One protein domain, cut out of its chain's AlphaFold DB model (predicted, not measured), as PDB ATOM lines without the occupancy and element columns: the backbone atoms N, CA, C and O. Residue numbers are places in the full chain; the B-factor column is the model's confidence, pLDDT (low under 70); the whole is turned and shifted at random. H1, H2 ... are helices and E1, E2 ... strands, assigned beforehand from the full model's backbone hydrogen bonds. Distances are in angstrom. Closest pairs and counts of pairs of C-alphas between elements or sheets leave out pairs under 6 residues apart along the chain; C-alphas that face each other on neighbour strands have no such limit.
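AT A GLANCE: This is residues 276 to 396 of the 401 residues of an uncharacterized protein of Comamonas suwonensis (UniProt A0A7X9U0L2). Two strongly twisted sheets meet in the middle of this domain, and its length comes from hairpins and a loop that reach toward its two ends. At one end lie E10 and the first part of E11, with the short helix H1 over E11; toward the other end lie the small hairpin of E3 and E4 and the loop of residues 341 to 349. The printed part has 121 residues, with twelve named strands, E1 to E12, followed by H1, and the class is mostly strand. One sheet is branched, with E1, E2, E7, E10, E11 and E12; the second is mixed, in the order E6, E5, E8, E9; E3 and E4 form an antiparallel third. The whole is compact by its radius of gyration of 15.6 A, with a rod outline spanning 55 by 26 by 25 A.

HOW THE PARTS SIT: In the branched sheet, E11, residues 366 to 377, bends by 53 degrees at residue 374. E10, residues 357 to 363, E11 and E12, residues 382 to 387, form a meander, each strand the antiparallel neighbour of the one before; N 359 and O 370 are 2.8 A apart, N 375 and O 384 2.8 A. E1, residues 276 to 281, is parallel to E11, with N 280 and O 376 at 2.8 A, and lies on the same side of it as E10, with E12 on the other side. E2, residues 284 to 290, makes a hairpin with E1, with N 279 and O 286 at 2.8 A. E7, residues 323 to 325, is antiparallel to E2, with N 287 and O 325 at 2.8 A. In the second sheet, E8, residues 335 to 340, and E9, residues 350 to 355, form a hairpin, with N 338 and O 352 at 2.8 A. E5, residues 305 to 308, is parallel to E8, with N 307 and O 339 at 2.8 A, and makes a hairpin with E6, residues 311 to 314, with N 306 and O 313 at 2.8 A. Between the sheets, the closest C-alphas of E1 and E8, those of Leu 277 and Leu 336, are 5.3 A apart. The hairpin of E3, residues 293 to 295, and E4, residues 298 to 300, has N 295 and O 298 at 2.8 A; E3 and E8 are apart. H1, residues 392 to 395, is on the branched sheet at a height of 8.1 A, only just over E11, on which 3 of its 4 C-alphas fall; it is too short for an O i to N i+4 pair, and its one O i to N i+3 pair is not within hydrogen-bond range.

IN THESE COORDINATES: E1 begins at C-alpha 276 (-19.496, -26.985, 17.874), and H1 ends at C-alpha 395 (-36.743, -26.496, 20.521). E11 measures 30.9 A from first to last C-alpha, E10 18.4 A and E2 18.2 A.

THE WHOLE: The two C-alphas farthest apart, those of Gly 345 and Pro 364, are 55.3 A apart. The printed part has no cut and no long link. Its mean pLDDT is 92.8, and no printed residue is under 70.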
ATOM      1  N   MET A 276     -18.885 -28.286  17.620       96.44
ATOM      2  CA  MET A 276     -19.496 -26.985  17.874       96.44
ATOM      3  C   MET A 276     -19.361 -26.633  19.355       96.44
ATOM      4  O   MET A 276     -19.874 -27.340  20.215       96.44
ATOM      5  N   LEU A 277     -18.654 -25.548  19.673       97.44
ATOM      6  CA  LEU A 277     -18.475 -25.053  21.037       97.44
ATOM      7  C   LEU A 277     -19.566 -24.032  21.383       97.44
ATOM      8  O   LEU A 277     -19.550 -22.941  20.809       97.44
ATOM      9  N   PRO A 278     -20.465 -24.299  22.347       97.75
ATOM     10  CA  PRO A 278     -21.450 -23.309  22.770       97.75
ATOM     11  C   PRO A 278     -20.783 -22.140  23.509       97.75
ATOM     12  O   PRO A 278     -20.114 -22.324  24.533       97.75
ATOM     13  N   VAL A 279     -20.992 -20.924  23.010       97.62
ATOM     14  CA  VAL A 279     -20.436 -19.675  23.541       97.62
ATOM     15  C   VAL A 279     -21.539 -18.636  23.707       97.62
ATOM     16  O   VAL A 279     -22.419 -18.495  22.862       97.62
ATOM     17  N   ARG A 280     -21.479 -17.870  24.796       96.19
ATOM     18  CA  ARG A 280     -22.291 -16.670  25.006       96.19
ATOM     19  C   ARG A 280     -21.394 -15.436  25.010       96.19
ATOM     20  O   ARG A 280     -20.424 -15.400  25.762       96.19
ATOM     21  N   LYS A 281     -21.737 -14.428  24.206       93.94
ATOM     22  CA  LYS A 281     -21.037 -13.135  24.154       93.94
ATOM     23  C   LYS A 281     -22.015 -12.006  23.836       93.94
ATOM     24  O   LYS A 281     -22.837 -12.141  22.934       93.94
ATOM     25  N   GLY A 282     -21.954 -10.908  24.587       92.44
ATOM     26  CA  GLY A 282     -22.900  -9.794  24.479       92.44
ATOM     27  C   GLY A 282     -24.353 -10.224  24.709       92.44
ATOM     28  O   GLY A 282     -25.256  -9.707  24.062       92.44
ATOM     29  N   GLY A 283     -24.574 -11.240  25.551       90.25
ATOM     30  CA  GLY A 283     -25.889 -11.852  25.775       90.25
ATOM     31  C   GLY A 283     -26.388 -12.776  24.656       90.25
ATOM     32  O   GLY A 283     -27.338 -13.518  24.888       90.25
ATOM     33  N   LYS A 284     -25.742 -12.806  23.482       93.12
ATOM     34  CA  LYS A 284     -26.094 -13.709  22.380       93.12
ATOM     35  C   LYS A 284     -25.474 -15.087  22.600       93.12
ATOM     36  O   LYS A 284     -24.268 -15.191  22.824       93.12
ATOM     37  N   LEU A 285     -26.296 -16.126  22.501       94.69
ATOM     38  CA  LEU A 285     -25.863 -17.518  22.480       94.69
ATOM     39  C   LEU A 285     -25.561 -17.951  21.034       94.69
ATOM     40  O   LEU A 285     -26.321 -17.642  20.120       94.69
ATOM     41  N   MET A 286     -24.435 -18.625  20.830       96.12
ATOM     42  CA  MET A 286     -23.933 -19.065  19.526       96.12
ATOM     43  C   MET A 286     -23.115 -20.351  19.672       96.12
ATOM     44  O   MET A 286     -22.627 -20.670  20.756       96.12
ATOM     45  N   ALA A 287     -22.965 -21.094  18.585       96.00
ATOM     46  CA  ALA A 287     -22.073 -22.235  18.470       96.00
ATOM     47  C   ALA A 287     -20.872 -21.830  17.612       96.00
ATOM     48  O   ALA A 287     -21.016 -21.396  16.467       96.00
ATOM     49  N   CYS A 288     -19.680 -21.952  18.189       96.62
ATOM     50  CA  CYS A 288     -18.426 -21.696  17.507       96.62
ATOM     51  C   CYS A 288     -17.849 -22.987  16.925       96.62
ATOM     52  O   CYS A 288     -17.528 -23.906  17.680       96.62
ATOM     53  N   TYR A 289     -17.622 -23.027  15.617       95.31
ATOM     54  CA  TYR A 289     -16.989 -24.149  14.941       95.31
ATOM     55  C   TYR A 289     -15.527 -24.302  15.372       95.31
ATOM     56  O   TYR A 289     -14.696 -23.406  15.203       95.31
ATOM     57  N   GLN A 290     -15.212 -25.451  15.957       95.62
ATOM     58  CA  GLN A 290     -13.869 -25.826  16.366       95.62
ATOM     59  C   GLN A 290     -13.297 -26.750  15.304       95.62
ATOM     60  O   GLN A 290     -13.817 -27.843  15.104       95.62
ATOM     61  N   MET A 291     -12.215 -26.332  14.650       94.25
ATOM     62  CA  MET A 291     -11.521 -27.145  13.652       94.25
ATOM     63  C   MET A 291     -10.146 -27.561  14.192       94.25
ATOM     64  O   MET A 291      -9.343 -26.678  14.522       94.25
ATOM     65  N   PRO A 292      -9.859 -28.871  14.308       95.44
ATOM     66  CA  PRO A 292      -8.529 -29.327  14.678       95.44
ATOM     67  C   PRO A 292      -7.546 -29.064  13.533       95.44
ATOM     68  O   PRO A 292      -7.925 -29.053  12.365       95.44
ATOM     69  N   GLN A 293      -6.279 -28.866  13.878       94.94
ATOM     70  CA  GLN A 293      -5.181 -28.699  12.924       94.94
ATOM     71  C   GLN A 293      -3.975 -29.525  13.347       94.94
ATOM     72  O   GLN A 293      -3.762 -29.764  14.540       94.94
ATOM     73  N   TYR A 294      -3.150 -29.919  12.381       95.31
ATOM     74  CA  TYR A 294      -1.838 -30.478  12.677       95.31
ATOM     75  C   TYR A 294      -0.818 -29.376  13.005       95.31
ATOM     76  O   TYR A 294      -0.736 -28.350  12.335       95.31
ATOM     77  N   GLY A 295       0.021 -29.593  14.020       93.00
ATOM     78  CA  GLY A 295       1.150 -28.714  14.306       93.00
ATOM     79  C   GLY A 295       2.221 -29.380  15.162       93.00
ATOM     80  O   GLY A 295       1.971 -29.726  16.318       93.00
ATOM     81  N   GLN A 296       3.436 -29.493  14.610       90.94
ATOM     82  CA  GLN A 296       4.619 -30.056  15.281       90.94
ATOM     83  C   GLN A 296       4.379 -31.466  15.861       90.94
ATOM     84  O   GLN A 296       4.687 -31.735  17.023       90.94
ATOM     85  N   GLY A 297       3.787 -32.369  15.079       93.06
ATOM     86  CA  GLY A 297       3.527 -33.747  15.510       93.06
ATOM     87  C   GLY A 297       2.300 -33.940  16.394       93.06
ATOM     88  O   GLY A 297       2.106 -35.042  16.904       93.06
ATOM     89  N   GLN A 298       1.503 -32.891  16.614       93.75
ATOM     90  CA  GLN A 298       0.382 -32.895  17.552       93.75
ATOM     91  C   GLN A 298      -0.867 -32.252  16.948       93.75
ATOM     92  O   GLN A 298      -0.777 -31.397  16.068       93.75
ATOM     93  N   ILE A 299      -2.028 -32.619  17.488       94.81
ATOM     94  CA  ILE A 299      -3.296 -31.947  17.193       94.81
ATOM     95  C   ILE A 299      -3.364 -30.641  17.988       94.81
ATOM     96  O   ILE A 299      -3.091 -30.607  19.192       94.81
ATOM     97  N   ARG A 300      -3.745 -29.558  17.316       93.31
ATOM     98  CA  ARG A 300      -3.909 -28.216  17.879       93.31
ATOM     99  C   ARG A 300      -5.328 -27.709  17.617       93.31
ATOM    100  O   ARG A 300      -5.966 -28.096  16.645       93.31
ATOM    101  N   TRP A 301      -5.794 -26.819  18.492       94.62
ATOM    102  CA  TRP A 301      -7.121 -26.199  18.432       94.62
ATOM    103  C   TRP A 301      -6.979 -24.674  18.438       94.62
ATOM    104  O   TRP A 301      -7.133 -24.057  19.490       94.62
ATOM    105  N   PRO A 302      -6.656 -24.034  17.303       92.25
ATOM    106  CA  PRO A 302      -6.341 -22.600  17.269       92.25
ATOM    107  C   PRO A 302      -7.414 -21.701  17.901       92.25
ATOM    108  O   PRO A 302      -7.095 -20.656  18.464       92.25
ATOM    109  N   THR A 303      -8.682 -22.112  17.831       94.12
ATOM    110  CA  THR A 303      -9.846 -21.393  18.367       94.12
ATOM    111  C   THR A 303     -10.422 -22.008  19.652       94.12
ATOM    112  O   THR A 303     -11.451 -21.537  20.139       94.12
ATOM    113  N   GLY A 304      -9.750 -23.013  20.228       95.19
ATOM    114  CA  GLY A 304     -10.211 -23.775  21.392       95.19
ATOM    115  C   GLY A 304     -10.371 -22.949  22.667       95.19
ATOM    116  O   GLY A 304      -9.821 -21.854  22.791       95.19
ATOM    117  N   LEU A 305     -11.103 -23.488  23.642       97.62
ATOM    118  CA  LEU A 305     -11.258 -22.897  24.973       97.62
ATOM    119  C   LEU A 305     -10.163 -23.400  25.914       97.62
ATOM    120  O   LEU A 305     -10.071 -24.594  26.188       97.62
ATOM    121  N   TYR A 306      -9.367 -22.481  26.451       97.25
ATOM    122  CA  TYR A 306      -8.191 -22.779  27.259       97.25
ATOM    123  C   TYR A 306      -8.344 -22.313  28.704       97.25
ATOM    124  O   TYR A 306      -8.864 -21.230  28.975       97.25
ATOM    125  N   GLN A 307      -7.835 -23.118  29.637       97.00
ATOM    126  CA  GLN A 307      -7.576 -22.701  31.010       97.00
ATOM    127  C   GLN A 307      -6.209 -22.028  31.082       97.00
ATOM    128  O   GLN A 307      -5.181 -22.701  30.999       97.00
ATOM    129  N   ARG A 308      -6.221 -20.714  31.290       94.75
ATOM    130  CA  ARG A 308      -5.034 -19.875  31.463       94.75
ATOM    131  C   ARG A 308      -4.892 -19.421  32.913       94.75
ATOM    132  O   ARG A 308      -5.786 -19.646  33.738       94.75
ATOM    133  N   ALA A 309      -3.770 -18.770  33.214       91.44
ATOM    134  CA  ALA A 309      -3.482 -18.228  34.542       91.44
ATOM    135  C   ALA A 309      -4.514 -17.176  34.995       91.44
ATOM    136  O   ALA A 309      -4.846 -17.111  36.174       91.44
ATOM    137  N   ASP A 310      -5.047 -16.389  34.060       91.06
ATOM    138  CA  ASP A 310      -6.029 -15.326  34.304       91.06
ATOM    139  C   ASP A 310      -7.491 -15.783  34.100       91.06
ATOM    140  O   ASP A 310      -8.410 -14.965  34.112       91.06
ATOM    141  N   GLY A 311      -7.717 -17.089  33.928       93.69
ATOM    142  CA  GLY A 311      -9.040 -17.695  33.791       93.69
ATOM    143  C   GLY A 311      -9.250 -18.403  32.454       93.69
ATOM    144  O   GLY A 311      -8.306 -18.819  31.787       93.69
ATOM    145  N   LEU A 312     -10.515 -18.581  32.073       97.12
ATOM    146  CA  LEU A 312     -10.875 -19.205  30.802       97.12
ATOM    147  C   LEU A 312     -10.825 -18.177  29.667       97.12
ATOM    148  O   LEU A 312     -11.267 -17.038  29.840       97.12
ATOM    149  N   SER A 313     -10.300 -18.570  28.507       95.94
ATOM    150  CA  SER A 313     -10.355 -17.758  27.288       95.94
ATOM    151  C   SER A 313     -10.285 -18.627  26.035       95.94
ATOM    152  O   SER A 313      -9.712 -19.716  26.053       95.94
ATOM    153  N   LEU A 314     -10.825 -18.127  24.927       95.81
ATOM    154  CA  LEU A 314     -10.651 -18.762  23.623       95.81
ATOM    155  C   LEU A 314      -9.253 -18.464  23.062       95.81
ATOM    156  O   LEU A 314      -8.617 -17.475  23.436       95.81
ATOM    157  N   GLY A 315      -8.767 -19.322  22.166       93.00
ATOM    158  CA  GLY A 315      -7.537 -19.081  21.403       93.00
ATOM    159  C   GLY A 315      -7.666 -17.921  20.409       93.00
ATOM    160  O   GLY A 315      -6.677 -17.262  20.094       93.00
ATOM    161  N   ARG A 316      -8.897 -17.616  19.983       92.38
ATOM    162  CA  ARG A 316      -9.258 -16.467  19.148       92.38
ATOM    163  C   ARG A 316     -10.619 -15.921  19.576       92.38
ATOM    164  O   ARG A 316     -11.504 -16.690  19.942       92.38
ATOM    165  N   GLU A 317     -10.792 -14.606  19.495       90.19
ATOM    166  CA  GLU A 317     -12.079 -13.960  19.768       90.19
ATOM    167  C   GLU A 317     -13.179 -14.424  18.794       90.19
ATOM    168  O   GLU A 317     -12.909 -14.490  17.589       90.19
ATOM    169  N   PRO A 318     -14.411 -14.699  19.276       89.31
ATOM    170  CA  PRO A 318     -15.537 -15.069  18.421       89.31
ATOM    171  C   PRO A 318     -15.801 -14.022  17.334       89.31
ATOM    172  O   PRO A 318     -15.881 -12.825  17.631       89.31
ATOM    173  N   SER A 319     -15.973 -14.479  16.095       87.69
ATOM    174  CA  SER A 319     -16.374 -13.669  14.939       87.69
ATOM    175  C   SER A 319     -17.404 -14.421  14.093       87.69
ATOM    176  O   SER A 319     -17.510 -15.641  14.212       87.69
ATOM    177  N   GLY A 320     -18.144 -13.702  13.238       84.56
ATOM    178  CA  GLY A 320     -19.192 -14.290  12.390       84.56
ATOM    179  C   GLY A 320     -18.697 -15.484  11.570       84.56
ATOM    180  O   GLY A 320     -19.313 -16.535  11.608       84.56
ATOM    181  N   ASP A 321     -17.501 -15.375  10.982       81.25
ATOM    182  CA  ASP A 321     -16.916 -16.381  10.077       81.25
ATOM    183  C   ASP A 321     -16.813 -17.816  10.629       81.25
ATOM    184  O   ASP A 321     -16.657 -18.761   9.859       81.25
ATOM    185  N   TRP A 322     -16.809 -17.996  11.950       85.19
ATOM    186  CA  TRP A 322     -16.681 -19.317  12.577       85.19
ATOM    187  C   TRP A 322     -17.515 -19.469  13.850       85.19
ATOM    188  O   TRP A 322     -17.490 -20.532  14.465       85.19
ATOM    189  N   CYS A 323     -18.231 -18.430  14.284       93.25
ATOM    190  CA  CYS A 323     -19.014 -18.452  15.512       93.25
ATOM    191  C   CYS A 323     -20.332 -17.691  15.383       93.25
ATOM    192  O   CYS A 323     -20.533 -16.614  15.947       93.25
ATOM    193  N   GLU A 324     -21.248 -18.287  14.629       93.00
ATOM    194  CA  GLU A 324     -22.581 -17.733  14.391       93.00
ATOM    195  C   GLU A 324     -23.704 -18.771  14.384       93.00
ATOM    196  O   GLU A 324     -24.872 -18.383  14.403       93.00
ATOM    197  N   ALA A 325     -23.368 -20.067  14.396       92.75
ATOM    198  CA  ALA A 325     -24.351 -21.139  14.330       92.75
ATOM    199  C   ALA A 325     -25.281 -21.120  15.550       92.75
ATOM    200  O   ALA A 325     -24.893 -20.705  16.646       92.75
ATOM    201  N   ASN A 326     -26.512 -21.592  15.367       92.62
ATOM    202  CA  ASN A 326     -27.471 -21.756  16.449       92.62
ATOM    203  C   ASN A 326     -27.178 -23.064  17.208       92.62
ATOM    204  O   ASN A 326     -27.304 -24.134  16.610       92.62
ATOM    205  N   PRO A 327     -26.845 -23.034  18.515       92.31
ATOM    206  CA  PRO A 327     -26.566 -24.259  19.259       92.31
ATOM    207  C   PRO A 327     -27.719 -25.261  19.266       92.31
ATOM    208  O   PRO A 327     -27.462 -26.457  19.340       92.31
ATOM    209  N   ALA A 328     -28.976 -24.823  19.173       90.12
ATOM    210  CA  ALA A 328     -30.093 -25.763  19.130       90.12
ATOM    211  C   ALA A 328     -30.118 -26.608  17.841       90.12
ATOM    212  O   ALA A 328     -30.555 -27.753  17.866       90.12
ATOM    213  N   GLU A 329     -29.594 -26.080  16.734       90.56
ATOM    214  CA  GLU A 329     -29.532 -26.772  15.439       90.56
ATOM    215  C   GLU A 329     -28.305 -27.691  15.328       90.56
ATOM    216  O   GLU A 329     -28.257 -28.582  14.482       90.56
ATOM    217  N   THR A 330     -27.313 -27.519  16.206       91.44
ATOM    218  CA  THR A 330     -26.048 -28.268  16.189       91.44
ATOM    219  C   THR A 330     -25.917 -29.266  17.338       91.44
ATOM    220  O   THR A 330     -24.805 -29.651  17.702       91.44
ATOM    221  N   MET A 331     -27.030 -29.723  17.920       91.81
ATOM    222  CA  MET A 331     -27.034 -30.567  19.125       91.81
ATOM    223  C   MET A 331     -26.160 -31.821  19.026       91.81
ATOM    224  O   MET A 331     -25.444 -32.136  19.973       91.81
ATOM    225  N   MET A 332     -26.134 -32.481  17.866       89.25
ATOM    226  CA  MET A 332     -25.310 -33.679  17.644       89.25
ATOM    227  C   MET A 332     -23.800 -33.402  17.609       89.25
ATOM    228  O   MET A 332     -23.007 -34.324  17.756       89.25
ATOM    229  N   GLN A 333     -23.398 -32.145  17.406       92.50
ATOM    230  CA  GLN A 333     -21.998 -31.716  17.320       92.50
ATOM    231  C   GLN A 333     -21.571 -30.868  18.521       92.50
ATOM    232  O   GLN A 333     -20.395 -30.530  18.651       92.50
ATOM    233  N   ASN A 334     -22.513 -30.486  19.385       95.31
ATOM    234  CA  ASN A 334     -22.241 -29.589  20.492       95.31
ATOM    235  C   ASN A 334     -21.394 -30.274  21.563       95.31
ATOM    236  O   ASN A 334     -21.807 -31.241  22.209       95.31
ATOM    237  N   GLN A 335     -20.223 -29.703  21.803       96.12
ATOM    238  CA  GLN A 335     -19.311 -30.131  22.844       96.12
ATOM    239  C   GLN A 335     -18.588 -28.920  23.426       96.12
ATOM    240  O   GLN A 335     -18.158 -28.023  22.708       96.12
ATOM    241  N   LEU A 336     -18.394 -28.913  24.742       97.31
ATOM    242  CA  LEU A 336     -17.506 -27.965  25.399       97.31
ATOM    243  C   LEU A 336     -16.306 -28.702  25.971       97.31
ATOM    244  O   LEU A 336     -16.441 -29.479  26.913       97.31
ATOM    245  N   GLN A 337     -15.124 -28.433  25.423       97.19
ATOM    246  CA  GLN A 337     -13.859 -28.901  25.975       97.19
ATOM    247  C   GLN A 337     -13.085 -27.717  26.554       97.19
ATOM    248  O   GLN A 337     -12.879 -26.718  25.874       97.19
ATOM    249  N   VAL A 338     -12.634 -27.834  27.802       97.88
ATOM    250  CA  VAL A 338     -11.630 -26.934  28.377       97.88
ATOM    251  C   VAL A 338     -10.277 -27.604  28.226       97.88
ATOM    252  O   VAL A 338     -10.044 -28.671  28.791       97.88
ATOM    253  N   LEU A 339      -9.384 -26.974  27.478       97.06
ATOM    254  CA  LEU A 339      -8.041 -27.452  27.187       97.06
ATOM    255  C   LEU A 339      -7.028 -26.816  28.146       97.06
ATOM    256  O   LEU A 339      -7.177 -25.669  28.568       97.06
ATOM    257  N   ALA A 340      -5.972 -27.548  28.489       95.62
ATOM    258  CA  ALA A 340      -4.778 -26.940  29.070       95.62
ATOM    259  C   ALA A 340      -4.082 -26.068  28.017       95.62
ATOM    260  O   ALA A 340      -4.195 -26.355  26.821       95.62
ATOM    261  N   GLU A 341      -3.352 -25.031  28.442       91.19
ATOM    262  CA  GLU A 341      -2.542 -24.250  27.503       91.19
ATOM    263  C   GLU A 341      -1.607 -25.164  26.691       91.19
ATOM    264  O   GLU A 341      -1.035 -26.107  27.249       91.19
ATOM    265  N   PRO A 342      -1.465 -24.930  25.372       85.75
ATOM    266  CA  PRO A 342      -0.599 -25.746  24.539       85.75
ATOM    267  C   PRO A 342       0.852 -25.659  25.011       85.75
ATOM    268  O   PRO A 342       1.450 -24.588  25.020       85.75
ATOM    269  N   GLU A 343       1.434 -26.807  25.340       86.75
ATOM    270  CA  GLU A 343       2.867 -26.933  25.588       86.75
ATOM    271  C   GLU A 343       3.566 -27.459  24.322       86.75
ATOM    272  O   GLU A 343       3.010 -28.266  23.557       86.75
ATOM    273  N   GLU A 344       4.785 -26.980  24.067       82.44
ATOM    274  CA  GLU A 344       5.588 -27.438  22.933       82.44
ATOM    275  C   GLU A 344       5.933 -28.926  23.093       82.44
ATOM    276  O   GLU A 344       6.264 -29.396  24.182       82.44
ATOM    277  N   GLY A 345       5.784 -29.694  22.012       79.69
ATOM    278  CA  GLY A 345       6.068 -31.133  21.993       79.69
ATOM    279  C   GLY A 345       5.110 -32.032  22.791       79.69
ATOM    280  O   GLY A 345       5.238 -33.253  22.706       79.69
ATOM    281  N   LYS A 346       4.137 -31.482  23.532       85.38
ATOM    282  CA  LYS A 346       3.162 -32.274  24.303       85.38
ATOM    283  C   LYS A 346       1.809 -32.384  23.591       85.38
ATOM    284  O   LYS A 346       1.383 -31.419  22.948       85.38
ATOM    285  N   PRO A 347       1.112 -33.530  23.723       85.69
ATOM    286  CA  PRO A 347      -0.232 -33.685  23.184       85.69
ATOM    287  C   PRO A 347      -1.219 -32.730  23.870       85.69
ATOM    288  O   PRO A 347      -1.015 -32.362  25.034       85.69
ATOM    289  N   PRO A 348      -2.302 -32.332  23.176       88.38
ATOM    290  CA  PRO A 348      -3.349 -31.528  23.785       88.38
ATOM    291  C   PRO A 348      -3.957 -32.279  24.972       88.38
ATOM    292  O   PRO A 348      -4.225 -33.479  24.903       88.38
ATOM    293  N   ARG A 349      -4.190 -31.562  26.073       93.75
ATOM    294  CA  ARG A 349      -4.777 -32.135  27.284       93.75
ATOM    295  C   ARG A 349      -6.135 -31.515  27.551       93.75
ATOM    296  O   ARG A 349      -6.228 -30.328  27.858       93.75
ATOM    297  N   VAL A 350      -7.171 -32.342  27.483       95.38
ATOM    298  CA  VAL A 350      -8.526 -31.968  27.886       95.38
ATOM    299  C   VAL A 350      -8.601 -31.997  29.413       95.38
ATOM    300  O   VAL A 350      -8.351 -33.024  30.040       95.38
ATOM    301  N   LEU A 351      -8.906 -30.854  30.019       97.00
ATOM    302  CA  LEU A 351      -9.083 -30.698  31.464       97.00
ATOM    303  C   LEU A 351     -10.503 -31.046  31.896       97.00
ATOM    304  O   LEU A 351     -10.706 -31.636  32.953       97.00
ATOM    305  N   LYS A 352     -11.482 -30.622  31.094       96.81
ATOM    306  CA  LYS A 352     -12.911 -30.864  31.307       96.81
ATOM    307  C   LYS A 352     -13.584 -31.016  29.952       96.81
ATOM    308  O   LYS A 352     -13.218 -30.311  29.017       96.81
ATOM    309  N   ALA A 353     -14.574 -31.893  29.868       96.81
ATOM    310  CA  ALA A 353     -15.393 -32.071  28.679       96.81
ATOM    311  C   ALA A 353     -16.862 -32.190  29.077       96.81
ATOM    312  O   ALA A 353     -17.190 -32.834  30.074       96.81
ATOM    313  N   TYR A 354     -17.729 -31.578  28.283       96.88
ATOM    314  CA  TYR A 354     -19.173 -31.614  28.438       96.88
ATOM    315  C   TYR A 354     -19.784 -31.891  27.068       96.88
ATOM    316  O   TYR A 354     -19.454 -31.204  26.101       96.88
ATOM    317  N   GLY A 355     -20.639 -32.906  26.984       94.19
ATOM    318  CA  GLY A 355     -21.466 -33.142  25.804       94.19
ATOM    319  C   GLY A 355     -22.776 -32.365  25.885       94.19
ATOM    320  O   GLY A 355     -23.153 -31.875  26.954       94.19
ATOM    321  N   ALA A 356     -23.473 -32.283  24.759       92.88
ATOM    322  CA  ALA A 356     -24.864 -31.867  24.739       92.88
ATOM    323  C   ALA A 356     -25.752 -32.867  25.491       92.88
ATOM    324  O   ALA A 356     -25.489 -34.071  25.518       92.88
ATOM    325  N   SER A 357     -26.808 -32.361  26.119       94.19
ATOM    326  CA  SER A 357     -27.801 -33.183  26.800       94.19
ATOM    327  C   SER A 357     -29.187 -32.564  26.670       94.19
ATOM    328  O   SER A 357     -29.333 -31.475  26.116       94.19
ATOM    329  N   TYR A 358     -30.197 -33.258  27.184       94.19
ATOM    330  CA  TYR A 358     -31.554 -32.741  27.271       94.19
ATOM    331  C   TYR A 358     -32.036 -32.805  28.717       94.19
ATOM    332  O   TYR A 358     -31.815 -33.800  29.415       94.19
ATOM    333  N   GLN A 359     -32.720 -31.754  29.152       94.38
ATOM    334  CA  GLN A 359     -33.339 -31.660  30.465       94.38
ATOM    335  C   GLN A 359     -34.859 -31.611  30.323       94.38
ATOM    336  O   GLN A 359     -35.395 -30.872  29.501       94.38
ATOM    337  N   GLN A 360     -35.563 -32.384  31.150       94.75
ATOM    338  CA  GLN A 360     -37.019 -32.342  31.195       94.75
ATOM    339  C   GLN A 360     -37.493 -31.036  31.851       94.75
ATOM    340  O   GLN A 360     -37.045 -30.677  32.942       94.75
ATOM    341  N   VAL A 361     -38.416 -30.344  31.194       92.62
ATOM    342  CA  VAL A 361     -39.014 -29.077  31.614       92.62
ATOM    343  C   VAL A 361     -40.533 -29.216  31.557       92.62
ATOM    344  O   VAL A 361     -41.082 -29.785  30.614       92.62
ATOM    345  N   ASN A 362     -41.226 -28.708  32.576       91.56
ATOM    346  CA  ASN A 362     -42.686 -28.697  32.600       91.56
ATOM    347  C   ASN A 362     -43.219 -27.528  31.771       91.56
ATOM    348  O   ASN A 362     -42.830 -26.382  31.992       91.56
ATOM    349  N   THR A 363     -44.139 -27.824  30.858       86.38
ATOM    350  CA  THR A 363     -44.762 -26.848  29.955       86.38
ATOM    351  C   THR A 363     -46.283 -26.906  30.107       86.38
ATOM    352  O   THR A 363     -46.797 -27.912  30.610       86.38
ATOM    353  N   PRO A 364     -47.031 -25.878  29.671       85.62
ATOM    354  CA  PRO A 364     -48.495 -25.932  29.649       85.62
ATOM    355  C   PRO A 364     -49.070 -27.144  28.892       85.62
ATOM    356  O   PRO A 364     -50.154 -27.612  29.224       85.62
ATOM    357  N   GLN A 365     -48.337 -27.678  27.911       83.50
ATOM    358  CA  GLN A 365     -48.707 -28.826  27.080       83.50
ATOM    359  C   GLN A 365     -48.219 -30.171  27.657       83.50
ATOM    360  O   GLN A 365     -48.409 -31.213  27.035       83.50
ATOM    361  N   GLY A 366     -47.597 -30.162  28.841       89.38
ATOM    362  CA  GLY A 366     -46.999 -31.334  29.482       89.38
ATOM    363  C   GLY A 366     -45.470 -31.260  29.564       89.38
ATOM    364  O   GLY A 366     -44.863 -30.263  29.170       89.38
ATOM    365  N   PRO A 367     -44.810 -32.275  30.133       92.56
ATOM    366  CA  PRO A 367     -43.355 -32.301  30.210       92.56
ATOM    367  C   PRO A 367     -42.718 -32.460  28.819       92.56
ATOM    368  O   PRO A 367     -43.162 -33.292  28.034       92.56
ATOM    369  N   ARG A 368     -41.654 -31.700  28.539       94.06
ATOM    370  CA  ARG A 368     -40.849 -31.784  27.302       94.06
ATOM    371  C   ARG A 368     -39.356 -31.816  27.619       94.06
ATOM    372  O   ARG A 368     -38.951 -31.377  28.690       94.06
ATOM    373  N   TYR A 369     -38.535 -32.327  26.710       93.88
ATOM    374  CA  TYR A 369     -37.084 -32.438  26.848       93.88
ATOM    375  C   TYR A 369     -36.390 -31.336  26.052       93.88
ATOM    376  O   TYR A 369     -36.350 -31.371  24.827       93.88
ATOM    377  N   CYS A 370     -35.848 -30.348  26.756       93.75
ATOM    378  CA  CYS A 370     -35.205 -29.182  26.162       93.75
ATOM    379  C   CYS A 370     -33.682 -29.335  26.100       93.75
ATOM    380  O   CYS A 370     -33.107 -29.894  27.041       93.75
ATOM    381  N   PRO A 371     -33.015 -28.809  25.055       94.50
ATOM    382  CA  PRO A 371     -31.564 -28.751  24.974       94.50
ATOM    383  C   PRO A 371     -30.946 -28.139  26.228       94.50
ATOM    384  O   PRO A 371     -31.338 -27.058  26.670       94.50
ATOM    385  N   ASP A 372     -29.964 -28.831  26.787       95.06
ATOM    386  CA  ASP A 372     -29.248 -28.428  27.984       95.06
ATOM    387  C   ASP A 372     -27.741 -28.541  27.748       95.06
ATOM    388  O   ASP A 372     -27.182 -29.628  27.544       95.06
ATOM    389  N   LEU A 373     -27.095 -27.377  27.735       96.62
ATOM    390  CA  LEU A 373     -25.733 -27.189  27.261       96.62
ATOM    391  C   LEU A 373     -24.861 -26.568  28.349       96.62
ATOM    392  O   LEU A 373     -25.262 -25.637  29.051       96.62
ATOM    393  N   MET A 374     -23.616 -27.035  28.436       97.94
ATOM    394  CA  MET A 374     -22.563 -26.242  29.060       97.94
ATOM    395  C   MET A 374     -22.070 -25.211  28.043       97.94
ATOM    396  O   MET A 374     -21.678 -25.570  26.935       97.94
ATOM    397  N   VAL A 375     -22.081 -23.940  28.430       97.88
ATOM    398  CA  VAL A 375     -21.762 -22.789  27.583       97.88
ATOM    399  C   VAL A 375     -20.591 -22.027  28.189       97.88
ATOM    400  O   VAL A 375     -20.539 -21.806  29.401       97.88
ATOM    401  N   PHE A 376     -19.653 -21.591  27.354       98.12
ATOM    402  CA  PHE A 376     -18.636 -20.631  27.768       98.12
ATOM    403  C   PHE A 376     -19.182 -19.207  27.656       98.12
ATOM    404  O   PHE A 376     -19.464 -18.726  26.563       98.12
ATOM    405  N   ASP A 377     -19.328 -18.521  28.785       96.94
ATOM    406  CA  ASP A 377     -19.618 -17.092  28.811       96.94
ATOM    407  C   ASP A 377     -18.311 -16.315  28.628       96.94
ATOM    408  O   ASP A 377     -17.471 -16.288  29.533       96.94
ATOM    409  N   ALA A 378     -18.137 -15.719  27.449       94.81
ATOM    410  CA  ALA A 378     -16.929 -14.998  27.074       94.81
ATOM    411  C   ALA A 378     -16.769 -13.679  27.845       94.81
ATOM    412  O   ALA A 378     -15.644 -13.317  28.185       94.81
ATOM    413  N   ASP A 379     -17.873 -13.001  28.177       93.56
ATOM    414  CA  ASP A 379     -17.841 -11.726  28.901       93.56
ATOM    415  C   ASP A 379     -17.477 -11.952  30.375       93.56
ATOM    416  O   ASP A 379     -16.653 -11.242  30.950       93.56
ATOM    417  N   ALA A 380     -18.062 -12.986  30.990       95.25
ATOM    418  CA  ALA A 380     -17.810 -13.349  32.384       95.25
ATOM    419  C   ALA A 380     -16.630 -14.321  32.573       95.25
ATOM    420  O   ALA A 380     -16.302 -14.661  33.712       95.25
ATOM    421  N   ARG A 381     -16.026 -14.802  31.478       95.75
ATOM    422  CA  ARG A 381     -14.908 -15.763  31.438       95.75
ATOM    423  C   ARG A 381     -15.136 -17.020  32.289       95.75
ATOM    424  O   ARG A 381     -14.233 -17.494  32.983       95.75
ATOM    425  N   LYS A 382     -16.347 -17.583  32.242       96.25
ATOM    426  CA  LYS A 382     -16.742 -18.749  33.055       96.25
ATOM    427  C   LYS A 382     -17.648 -19.711  32.297       96.25
ATOM    428  O   LYS A 382     -18.273 -19.347  31.308       96.25
ATOM    429  N   LEU A 383     -17.747 -20.939  32.799       97.94
ATOM    430  CA  LEU A 383     -18.722 -21.908  32.305       97.94
ATOM    431  C   LEU A 383     -20.075 -21.675  32.977       97.94
ATOM    432  O   LEU A 383     -20.144 -21.487  34.194       97.94
ATOM    433  N   VAL A 384     -21.144 -21.711  32.191       96.94
ATOM    434  CA  VAL A 384     -22.528 -21.619  32.657       96.94
ATOM    435  C   VAL A 384     -23.350 -22.721  32.008       96.94
ATOM    436  O   VAL A 384     -23.148 -23.046  30.842       96.94
ATOM    437  N   ARG A 385     -24.283 -23.304  32.756       96.56
ATOM    438  CA  ARG A 385     -25.237 -24.265  32.201       96.56
ATOM    439  C   ARG A 385     -26.468 -23.510  31.712       96.56
ATOM    440  O   ARG A 385     -26.962 -22.642  32.433       96.56
ATOM    441  N   VAL A 386     -26.915 -23.799  30.496       95.56
ATOM    442  CA  VAL A 386     -28.044 -23.126  29.849       95.56
ATOM    443  C   VAL A 386     -28.999 -24.177  29.309       95.56
ATOM    444  O   VAL A 386     -28.617 -24.990  28.471       95.56
ATOM    445  N   THR A 387     -30.248 -24.107  29.763       94.88
ATOM    446  CA  THR A 387     -31.357 -24.889  29.220       94.88
ATOM    447  C   THR A 387     -32.176 -23.999  28.289       94.88
ATOM    448  O   THR A 387     -32.675 -22.951  28.709       94.88
ATOM    449  N   LEU A 388     -32.302 -24.391  27.023       92.19
ATOM    450  CA  LEU A 388     -32.973 -23.595  25.995       92.19
ATOM    451  C   LEU A 388     -34.489 -23.752  26.123       92.19
ATOM    452  O   LEU A 388     -35.053 -24.774  25.749       92.19
ATOM    453  N   THR A 389     -35.140 -22.740  26.699       89.62
ATOM    454  CA  THR A 389     -36.584 -22.747  27.018       89.62
ATOM    455  C   THR A 389     -37.344 -21.569  26.406       89.62
ATOM    456  O   THR A 389     -38.523 -21.377  26.676       89.62
ATOM    457  N   GLU A 390     -36.688 -20.768  25.570       82.19
ATOM    458  CA  GLU A 390     -37.259 -19.549  24.985       82.19
ATOM    459  C   GLU A 390     -38.254 -19.813  23.841       82.19
ATOM    460  O   GLU A 390     -39.101 -18.965  23.573       82.19
ATOM    461  N   ASN A 391     -38.234 -21.013  23.247       82.69
ATOM    462  CA  ASN A 391     -39.283 -21.501  22.348       82.69
ATOM    463  C   ASN A 391     -39.493 -23.014  22.511       82.69
ATOM    464  O   ASN A 391     -39.012 -23.831  21.730       82.69
ATOM    465  N   VAL A 392     -40.169 -23.396  23.594       84.88
ATOM    466  CA  VAL A 392     -40.275 -24.798  24.022       84.88
ATOM    467  C   VAL A 392     -41.019 -25.690  23.020       84.88
ATOM    468  O   VAL A 392     -40.772 -26.893  22.967       84.88
ATOM    469  N   GLU A 393     -41.929 -25.126  22.226       81.50
ATOM    470  CA  GLU A 393     -42.687 -25.896  21.234       81.50
ATOM    471  C   GLU A 393     -41.823 -26.318  20.041       81.50
ATOM    472  O   GLU A 393     -42.022 -27.419  19.525       81.50
ATOM    473  N   GLU A 394     -40.857 -25.478  19.656       84.44
ATOM    474  CA  GLU A 394     -39.937 -25.717  18.537       84.44
ATOM    475  C   GLU A 394     -38.645 -26.421  18.961       84.44
ATOM    476  O   GLU A 394     -38.147 -27.277  18.239       84.44
ATOM    477  N   LEU A 395     -38.084 -26.059  20.119       85.06
ATOM    478  CA  LEU A 395     -36.743 -26.496  20.521       85.06
ATOM    479  C   LEU A 395     -36.738 -27.763  21.378       85.06
ATOM    480  O   LEU A 395     -35.679 -28.366  21.545       85.06
ATOM    481  N   CYS A 396     -37.875 -28.136  21.973       90.19
ATOM    482  CA  CYS A 396     -37.939 -29.228  22.939       90.19
ATOM    483  C   CYS A 396     -38.791 -30.395  22.442       90.19
ATOM    484  O   CYS A 396     -39.916 -30.237  21.960       90.19
TER     485      CYS A 396